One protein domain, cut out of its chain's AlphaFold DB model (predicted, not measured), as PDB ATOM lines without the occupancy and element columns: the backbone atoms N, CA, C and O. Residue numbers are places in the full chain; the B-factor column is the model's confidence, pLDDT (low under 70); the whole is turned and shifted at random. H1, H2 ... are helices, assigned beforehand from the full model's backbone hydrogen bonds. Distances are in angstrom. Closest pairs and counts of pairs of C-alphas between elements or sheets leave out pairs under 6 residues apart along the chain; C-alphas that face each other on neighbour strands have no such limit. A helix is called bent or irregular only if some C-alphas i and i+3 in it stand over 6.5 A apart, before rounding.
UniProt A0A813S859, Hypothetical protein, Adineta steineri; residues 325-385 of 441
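Overview. This is residues 325 to 385 of the 441 residues of the protein "Hypothetical protein" of Adineta steineri (UniProt A0A813S859). One long helix, H2, with a kink, makes most of the length of the model, and the rest of the printed part runs beside it: a first stretch without a named helix, then the short helix H1, which packs on the later part of H2, then a long link that leads back to where H2 begins. The printed part has 61 residues, with two named helices, H1 then H2, and no named strand; the class is all helix. The whole is loose, with a radius of gyration of the C-alphas of 13.8 A, and elongated, spanning 45 by 24 by 16 A.

Along the chain. The printed part begins at Arg 325, with its C-alpha at (2.057, 23.853, -39.932). H1 is residues 333 to 336, 5.2 A from first to last C-alpha, and begins at C-alpha 333 at (-7.629, 36.342, -28.837). H2 is residues 356 to 383, 39.8 A long, from C-alpha 356 at (3.680, 21.330, -52.698) to C-alpha 383 at (-16.200, 47.195, -29.812).

Arrangement. H1 touches H2 with 5 pairs of C-alphas within 8 A; the closest C-alphas are those of Ile 336 and Arg 376, 4.7 A apart. H2 touches H1 with residues 372 to 379 alone. H2 has a kink of 32 degrees near residue 372. It is neither bent nor irregular, but only just: C-alphas 371 and 374 are 6.4 A apart. In H2, 22 of 24 O i to N i+4 pairs are within hydrogen-bond range; H1 is too short for such a pair, and its one O i to N i+3 pair is within range.

Size, cuts and confidence. The two C-alphas farthest apart are those of Asp 355 and Asn 385, at 45.2 A. The printed part has no cut. The link from H1 to H2, residues 337 to 355, is long. Mean pLDDT of the printed part is 83.3; residues 339 and 385 are under 70.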
ATOM      1  N   ARG A 325       2.333  25.036 -40.764       86.50
ATOM      2  CA  ARG A 325       2.057  23.853 -39.932       86.50
ATOM      3  C   ARG A 325       2.083  24.152 -38.431       86.50
ATOM      4  O   ARG A 325       1.545  23.369 -37.652       86.50
ATOM      5  N   LEU A 326       2.713  25.260 -38.032       88.56
ATOM      6  CA  LEU A 326       2.786  25.734 -36.649       88.56
ATOM      7  C   LEU A 326       1.683  26.753 -36.314       88.56
ATOM      8  O   LEU A 326       1.510  27.103 -35.146       88.56
ATOM      9  N   LEU A 327       0.924  27.228 -37.310       84.94
ATOM     10  CA  LEU A 327      -0.170  28.169 -37.085       84.94
ATOM     11  C   LEU A 327      -1.365  27.458 -36.425       84.94
ATOM     12  O   LEU A 327      -1.798  26.400 -36.892       84.94
ATOM     13  N   PRO A 328      -1.955  28.029 -35.360       81.56
ATOM     14  CA  PRO A 328      -3.078  27.402 -34.686       81.56
ATOM     15  C   PRO A 328      -4.333  27.452 -35.568       81.56
ATOM     16  O   PRO A 328      -4.697  28.497 -36.117       81.56
ATOM     17  N   ILE A 329      -5.013  26.305 -35.675       80.56
ATOM     18  CA  ILE A 329      -6.284  26.156 -36.407       80.56
ATOM     19  C   ILE A 329      -7.379  27.026 -35.770       80.56
ATOM     20  O   ILE A 329      -8.191  27.620 -36.470       80.56
ATOM     21  N   ILE A 330      -7.386  27.116 -34.436       79.19
ATOM     22  CA  ILE A 330      -8.255  28.032 -33.693       79.19
ATOM     23  C   ILE A 330      -7.572  29.409 -33.667       79.19
ATOM     24  O   ILE A 330      -6.405  29.473 -33.274       79.19
ATOM     25  N   PRO A 331      -8.251  30.507 -34.043       82.25
ATOM     26  CA  PRO A 331      -7.682  31.845 -33.923       82.25
ATOM     27  C   PRO A 331      -7.464  32.244 -32.461       82.25
ATOM     28  O   PRO A 331      -8.277  31.943 -31.583       82.25
ATOM     29  N   ASN A 332      -6.375  32.967 -32.204       80.06
ATOM     30  CA  ASN A 332      -6.050  33.456 -30.863       80.06
ATOM     31  C   ASN A 332      -6.756  34.787 -30.554       80.06
ATOM     32  O   ASN A 332      -6.994  35.605 -31.438       80.06
ATOM     33  N   VAL A 333      -7.013  35.067 -29.271       78.62
ATOM     34  CA  VAL A 333      -7.629  36.342 -28.837       78.62
ATOM     35  C   VAL A 333      -6.802  37.554 -29.285       78.62
ATOM     36  O   VAL A 333      -7.353  38.541 -29.760       78.62
ATOM     37  N   THR A 334      -5.473  37.465 -29.198       80.19
ATOM     38  CA  THR A 334      -4.544  38.515 -29.650       80.19
ATOM     39  C   THR A 334      -4.546  38.725 -31.162       80.19
ATOM     40  O   THR A 334      -4.222  39.812 -31.618       80.19
ATOM     41  N   GLU A 335      -4.910  37.708 -31.938       78.19
ATOM     42  CA  GLU A 335      -4.999  37.761 -33.398       78.19
ATOM     43  C   GLU A 335      -6.333  38.369 -33.853       78.19
ATOM     44  O   GLU A 335      -6.353  39.220 -34.739       78.19
ATOM     45  N   ILE A 336      -7.432  38.000 -33.188       82.25
ATOM     46  CA  ILE A 336      -8.769  38.566 -33.423       82.25
ATOM     47  C   ILE A 336      -8.830  40.050 -33.032       82.25
ATOM     48  O   ILE A 336      -9.554  40.811 -33.660       82.25
ATOM     49  N   LEU A 337      -8.088  40.474 -32.004       80.38
ATOM     50  CA  LEU A 337      -8.073  41.864 -31.521       80.38
ATOM     51  C   LEU A 337      -6.911  42.706 -32.086       80.38
ATOM     52  O   LEU A 337      -6.680  43.821 -31.623       80.38
ATOM     53  N   SER A 338      -6.150  42.182 -33.050       77.06
ATOM     54  CA  SER A 338      -4.987  42.862 -33.630       77.06
ATOM     55  C   SER A 338      -5.357  43.685 -34.867       77.06
ATOM     56  O   SER A 338      -5.877  43.154 -35.843       77.06
ATOM     57  N   GLU A 339      -4.953  44.959 -34.888       67.06
ATOM     58  CA  GLU A 339      -5.026  45.828 -36.079       67.06
ATOM     59  C   GLU A 339      -4.028  45.431 -37.190       67.06
ATOM     60  O   GLU A 339      -4.128  45.892 -38.330       67.06
ATOM     61  N   ARG A 340      -3.036  44.580 -36.886       74.69
ATOM     62  CA  ARG A 340      -2.049  44.103 -37.865       74.69
ATOM     63  C   ARG A 340      -2.688  43.075 -38.804       74.69
ATOM     64  O   ARG A 340      -3.101  42.008 -38.356       74.69
ATOM     65  N   LYS A 341      -2.669  43.362 -40.110       75.06
ATOM     66  CA  LYS A 341      -3.033  42.398 -41.162       75.06
ATOM     67  C   LYS A 341      -2.084  41.184 -41.162       75.06
ATOM     68  O   LYS A 341      -0.877  41.377 -40.978       75.06
ATOM     69  N   PRO A 342      -2.590  39.958 -41.379       83.50
ATOM     70  CA  PRO A 342      -1.752  38.768 -41.458       83.50
ATOM     71  C   PRO A 342      -0.930  38.742 -42.752       83.50
ATOM     72  O   PRO A 342      -1.249  39.415 -43.731       83.50
ATOM     73  N   TYR A 343       0.138  37.941 -42.752       85.69
ATOM     74  CA  TYR A 343       0.897  37.648 -43.966       85.69
ATOM     75  C   TYR A 343       0.090  36.701 -44.861       85.69
ATOM     76  O   TYR A 343      -0.208  35.572 -44.458       85.69
ATOM     77  N   LEU A 344      -0.236  37.175 -46.065       85.25
ATOM     78  CA  LEU A 344      -1.010  36.476 -47.086       85.25
ATOM     79  C   LEU A 344      -0.313  36.629 -48.438       85.25
ATOM     80  O   LEU A 344       0.119  37.723 -48.792       85.25
ATOM     81  N   ARG A 345      -0.276  35.545 -49.210       86.44
ATOM     82  CA  ARG A 345       0.095  35.550 -50.629       86.44
ATOM     83  C   ARG A 345      -1.169  35.475 -51.478       86.44
ATOM     84  O   ARG A 345      -2.185  34.947 -51.027       86.44
ATOM     85  N   ARG A 346      -1.126  35.983 -52.711       84.00
ATOM     86  CA  ARG A 346      -2.266  35.879 -53.638       84.00
ATOM     87  C   ARG A 346      -2.440  34.428 -54.097       84.00
ATOM     88  O   ARG A 346      -1.460  33.718 -54.296       84.00
ATOM     89  N   ASN A 347      -3.685  34.008 -54.316       87.19
ATOM     90  CA  ASN A 347      -3.981  32.729 -54.961       87.19
ATOM     91  C   ASN A 347      -3.385  32.713 -56.381       87.19
ATOM     92  O   ASN A 347      -3.662  33.626 -57.167       87.19
ATOM     93  N   ILE A 348      -2.596  31.692 -56.727       85.94
ATOM     94  CA  ILE A 348      -2.022  31.555 -58.069       85.94
ATOM     95  C   ILE A 348      -3.071  30.880 -58.958       85.94
ATOM     96  O   ILE A 348      -3.196  29.658 -58.994       85.94
ATOM     97  N   ILE A 349      -3.854  31.709 -59.654       82.12
ATOM     98  CA  ILE A 349      -4.883  31.269 -60.612       82.12
ATOM     99  C   ILE A 349      -4.243  30.907 -61.962       82.12
ATOM    100  O   ILE A 349      -4.619  29.919 -62.583       82.12
ATOM    101  N   ASN A 350      -3.252  31.695 -62.391       76.38
ATOM    102  CA  ASN A 350      -2.509  31.513 -63.634       76.38
ATOM    103  C   ASN A 350      -1.022  31.351 -63.297       76.38
ATOM    104  O   ASN A 350      -0.387  32.315 -62.871       76.38
ATOM    105  N   GLY A 351      -0.476  30.150 -63.470       80.50
ATOM    106  CA  GLY A 351       0.914  29.830 -63.136       80.50
ATOM    107  C   GLY A 351       1.055  28.439 -62.522       80.50
ATOM    108  O   GLY A 351       0.110  27.652 -62.523       80.50
ATOM    109  N   VAL A 352       2.243  28.145 -61.997       79.06
ATOM    110  CA  VAL A 352       2.560  26.890 -61.305       79.06
ATOM    111  C   VAL A 352       3.123  27.236 -59.927       79.06
ATOM    112  O   VAL A 352       3.871  28.203 -59.792       79.06
ATOM    113  N   TYR A 353       2.753  26.462 -58.910       85.62
ATOM    114  CA  TYR A 353       3.332  26.563 -57.570       85.62
ATOM    115  C   TYR A 353       4.741  25.960 -57.573       85.62
ATOM    116  O   TYR A 353       4.950  24.917 -58.186       85.62
ATOM    117  N   GLU A 354       5.694  26.597 -56.891       84.19
ATOM    118  CA  GLU A 354       7.107  26.174 -56.910       84.19
ATOM    119  C   GLU A 354       7.290  24.741 -56.388       84.19
ATOM    120  O   GLU A 354       8.042  23.957 -56.962       84.19
ATOM    121  N   ASP A 355       6.563  24.390 -55.324       85.44
ATOM    122  CA  ASP A 355       6.504  23.048 -54.754       85.44
ATOM    123  C   ASP A 355       5.170  22.825 -53.982       85.44
ATOM    124  O   ASP A 355       4.365  23.757 -53.821       85.44
ATOM    125  N   PRO A 356       4.887  21.602 -53.483       88.38
ATOM    126  CA  PRO A 356       3.680  21.330 -52.698       88.38
ATOM    127  C   PRO A 356       3.603  22.069 -51.351       88.38
ATOM    128  O   PRO A 356       2.506  22.271 -50.833       88.38
ATOM    129  N   GLN A 357       4.733  22.465 -50.758       87.75
ATOM    130  CA  GLN A 357       4.768  23.224 -49.505       87.75
ATOM    131  C   GLN A 357       4.329  24.675 -49.745       87.75
ATOM    132  O   GLN A 357       3.551  25.203 -48.952       87.75
ATOM    133  N   HIS A 358       4.750  25.280 -50.856       86.88
ATOM    134  CA  HIS A 358       4.305  26.590 -51.325       86.88
ATOM    135  C   HIS A 358       2.793  26.582 -51.608       86.88
ATOM    136  O   HIS A 358       2.071  27.437 -51.095       86.88
ATOM    137  N   TYR A 359       2.282  25.579 -52.334       89.69
ATOM    138  CA  TYR A 359       0.837  25.402 -52.547       89.69
ATOM    139  C   TYR A 359       0.049  25.380 -51.226       89.69
ATOM    140  O   TYR A 359      -0.925  26.119 -51.055       89.69
ATOM    141  N   LEU A 360       0.493  24.558 -50.270       92.44
ATOM    142  CA  LEU A 360      -0.188  24.403 -48.986       92.44
ATOM    143  C   LEU A 360      -0.090  25.654 -48.098       92.44
ATOM    144  O   LEU A 360      -1.083  25.980 -47.454       92.44
ATOM    145  N   ASP A 361       1.034  26.381 -48.091       89.94
ATOM    146  CA  ASP A 361       1.174  27.641 -47.339       89.94
ATOM    147  C   ASP A 361       0.183  28.703 -47.833       89.94
ATOM    148  O   ASP A 361      -0.574  29.258 -47.031       89.94
ATOM    149  N   ILE A 362       0.121  28.924 -49.155       89.25
ATOM    150  CA  ILE A 362      -0.802  29.888 -49.776       89.25
ATOM    151  C   ILE A 362      -2.245  29.547 -49.418       89.25
ATOM    152  O   ILE A 362      -2.958  30.378 -48.849       89.25
ATOM    153  N   HIS A 363      -2.682  28.325 -49.728       91.31
ATOM    154  CA  HIS A 363      -4.079  27.953 -49.543       91.31
ATOM    155  C   HIS A 363      -4.477  27.860 -48.071       91.31
ATOM    156  O   HIS A 363      -5.590  28.261 -47.738       91.31
ATOM    157  N   PHE A 364      -3.591  27.407 -47.177       91.56
ATOM    158  CA  PHE A 364      -3.876  27.406 -45.743       91.56
ATOM    159  C   PHE A 364      -4.042  28.830 -45.206       91.56
ATOM    160  O   PHE A 364      -5.012  29.103 -44.500       91.56
ATOM    161  N   ARG A 365      -3.123  29.746 -45.538       90.38
ATOM    162  CA  ARG A 365      -3.157  31.131 -45.041       90.38
ATOM    163  C   ARG A 365      -4.374  31.897 -45.559       90.38
ATOM    164  O   ARG A 365      -5.027  32.567 -44.763       90.38
ATOM    165  N   LEU A 366      -4.706  31.747 -46.844       91.19
ATOM    166  CA  LEU A 366      -5.913  32.329 -47.442       91.19
ATOM    167  C   LEU A 366      -7.189  31.782 -46.794       91.19
ATOM    168  O   LEU A 366      -7.962  32.555 -46.239       91.19
ATOM    169  N   LEU A 367      -7.358  30.455 -46.771       90.44
ATOM    170  CA  LEU A 367      -8.542  29.814 -46.191       90.44
ATOM    171  C   LEU A 367      -8.721  30.178 -44.710       90.44
ATOM    172  O   LEU A 367      -9.839  30.359 -44.235       90.44
ATOM    173  N   ARG A 368      -7.618  30.293 -43.965       88.38
ATOM    174  CA  ARG A 368      -7.643  30.698 -42.558       88.38
ATOM    175  C   ARG A 368      -8.081  32.155 -42.392       88.38
ATOM    176  O   ARG A 368      -8.858  32.426 -41.482       88.38
ATOM    177  N   GLU A 369      -7.649  33.073 -43.255       89.06
ATOM    178  CA  GLU A 369      -8.150  34.455 -43.230       89.06
ATOM    179  C   GLU A 369      -9.628  34.543 -43.641       89.06
ATOM    180  O   GLU A 369     -10.364  35.292 -43.006       89.06
ATOM    181  N   ASP A 370     -10.105  33.737 -44.597       87.25
ATOM    182  CA  ASP A 370     -11.531  33.710 -44.971       87.25
ATOM    183  C   ASP A 370     -12.448  33.378 -43.772       87.25
ATOM    184  O   ASP A 370     -13.577  33.868 -43.693       87.25
ATOM    185  N   PHE A 371     -11.961  32.603 -42.791       84.19
ATOM    186  CA  PHE A 371     -12.669  32.356 -41.526       84.19
ATOM    187  C   PHE A 371     -12.396  33.406 -40.436       84.19
ATOM    188  O   PHE A 371     -13.303  33.747 -39.675       84.19
ATOM    189  N   VAL A 372     -11.158  33.894 -40.304       85.88
ATOM    190  CA  VAL A 372     -10.741  34.760 -39.181       85.88
ATOM    191  C   VAL A 372     -11.026  36.241 -39.440       85.88
ATOM    192  O   VAL A 372     -11.420  36.951 -38.513       85.88
ATOM    193  N   GLY A 373     -10.901  36.704 -40.684       84.75
ATOM    194  CA  GLY A 373     -11.175  38.078 -41.106       84.75
ATOM    195  C   GLY A 373     -12.583  38.551 -40.725       84.75
ATOM    196  O   GLY A 373     -12.693  39.515 -39.966       84.75
ATOM    197  N   PRO A 374     -13.665  37.846 -41.120       83.19
ATOM    198  CA  PRO A 374     -15.032  38.221 -40.751       83.19
ATOM    199  C   PRO A 374     -15.279  38.284 -39.235       83.19
ATOM    200  O   PRO A 374     -16.073  39.109 -38.776       83.19
ATOM    201  N   LEU A 375     -14.589  37.446 -38.447       83.38
ATOM    202  CA  LEU A 375     -14.663  37.464 -36.982       83.38
ATOM    203  C   LEU A 375     -13.959  38.694 -36.397       83.38
ATOM    204  O   LEU A 375     -14.553  39.393 -35.576       83.38
ATOM    205  N   ARG A 376     -12.725  38.977 -36.833       86.00
ATOM    206  CA  ARG A 376     -11.955  40.169 -36.437       86.00
ATOM    207  C   ARG A 376     -12.720  41.445 -36.761       86.00
ATOM    208  O   ARG A 376     -12.886  42.295 -35.886       86.00
ATOM    209  N   ASP A 377     -13.231  41.554 -37.983       82.81
ATOM    210  CA  ASP A 377     -13.928  42.746 -38.455       82.81
ATOM    211  C   ASP A 377     -15.246  42.946 -37.687       82.81
ATOM    212  O   ASP A 377     -15.490  44.031 -37.157       82.81
ATOM    213  N   GLY A 378     -16.052  41.889 -37.519       80.12
ATOM    214  CA  GLY A 378     -17.309  41.949 -36.764       80.12
ATOM    215  C   GLY A 378     -17.128  42.289 -35.278       80.12
ATOM    216  O   GLY A 378     -17.883  43.095 -34.734       80.12
ATOM    217  N   ILE A 379     -16.106  41.730 -34.621       80.94
ATOM    218  CA  ILE A 379     -15.794  42.021 -33.211       80.94
ATOM    219  C   ILE A 379     -15.251  43.448 -33.056       80.94
ATOM    220  O   ILE A 379     -15.683  44.173 -32.160       80.94
ATOM    221  N   THR A 380     -14.365  43.894 -33.950       81.44
ATOM    222  CA  THR A 380     -13.821  45.265 -33.936       81.44
ATOM    223  C   THR A 380     -14.918  46.306 -34.180       81.44
ATOM    224  O   THR A 380     -14.968  47.344 -33.513       81.44
ATOM    225  N   GLN A 381     -15.854  46.024 -35.090       78.81
ATOM    226  CA  GLN A 381     -17.002  46.890 -35.351       78.81
ATOM    227  C   GLN A 381     -17.937  46.990 -34.131       78.81
ATOM    228  O   GLN A 381     -18.410  48.079 -33.811       78.81
ATOM    229  N   TYR A 382     -18.165  45.883 -33.413       77.75
ATOM    230  CA  TYR A 382     -18.952  45.884 -32.174       77.75
ATOM    231  C   TYR A 382     -18.272  46.699 -31.065       77.75
ATOM    232  O   TYR A 382     -18.897  47.573 -30.466       77.75
ATOM    233  N   LEU A 383     -16.971  46.481 -30.838       78.62
ATOM    234  CA  LEU A 383     -16.200  47.195 -29.812       78.62
ATOM    235  C   LEU A 383     -16.070  48.701 -30.092       78.62
ATOM    236  O   LEU A 383     -16.023  49.494 -29.155       78.62
ATOM    237  N   SER A 384     -16.044  49.109 -31.364       75.94
ATOM    238  CA  SER A 384     -16.013  50.527 -31.764       75.94
ATOM    239  C   SER A 384     -17.371  51.238 -31.668       75.94
ATOM    240  O   SER A 384     -17.441  52.442 -31.912       75.94
ATOM    241  N   ASN A 385     -18.440  50.525 -31.283       65.38
ATOM    242  CA  ASN A 385     -19.779  51.055 -31.003       65.38
ATOM    243  C   ASN A 385     -20.366  51.928 -32.136       65.38
ATOM    244  O   ASN A 385     -21.136  52.865 -31.911       65.38
TER     245      ASN A 385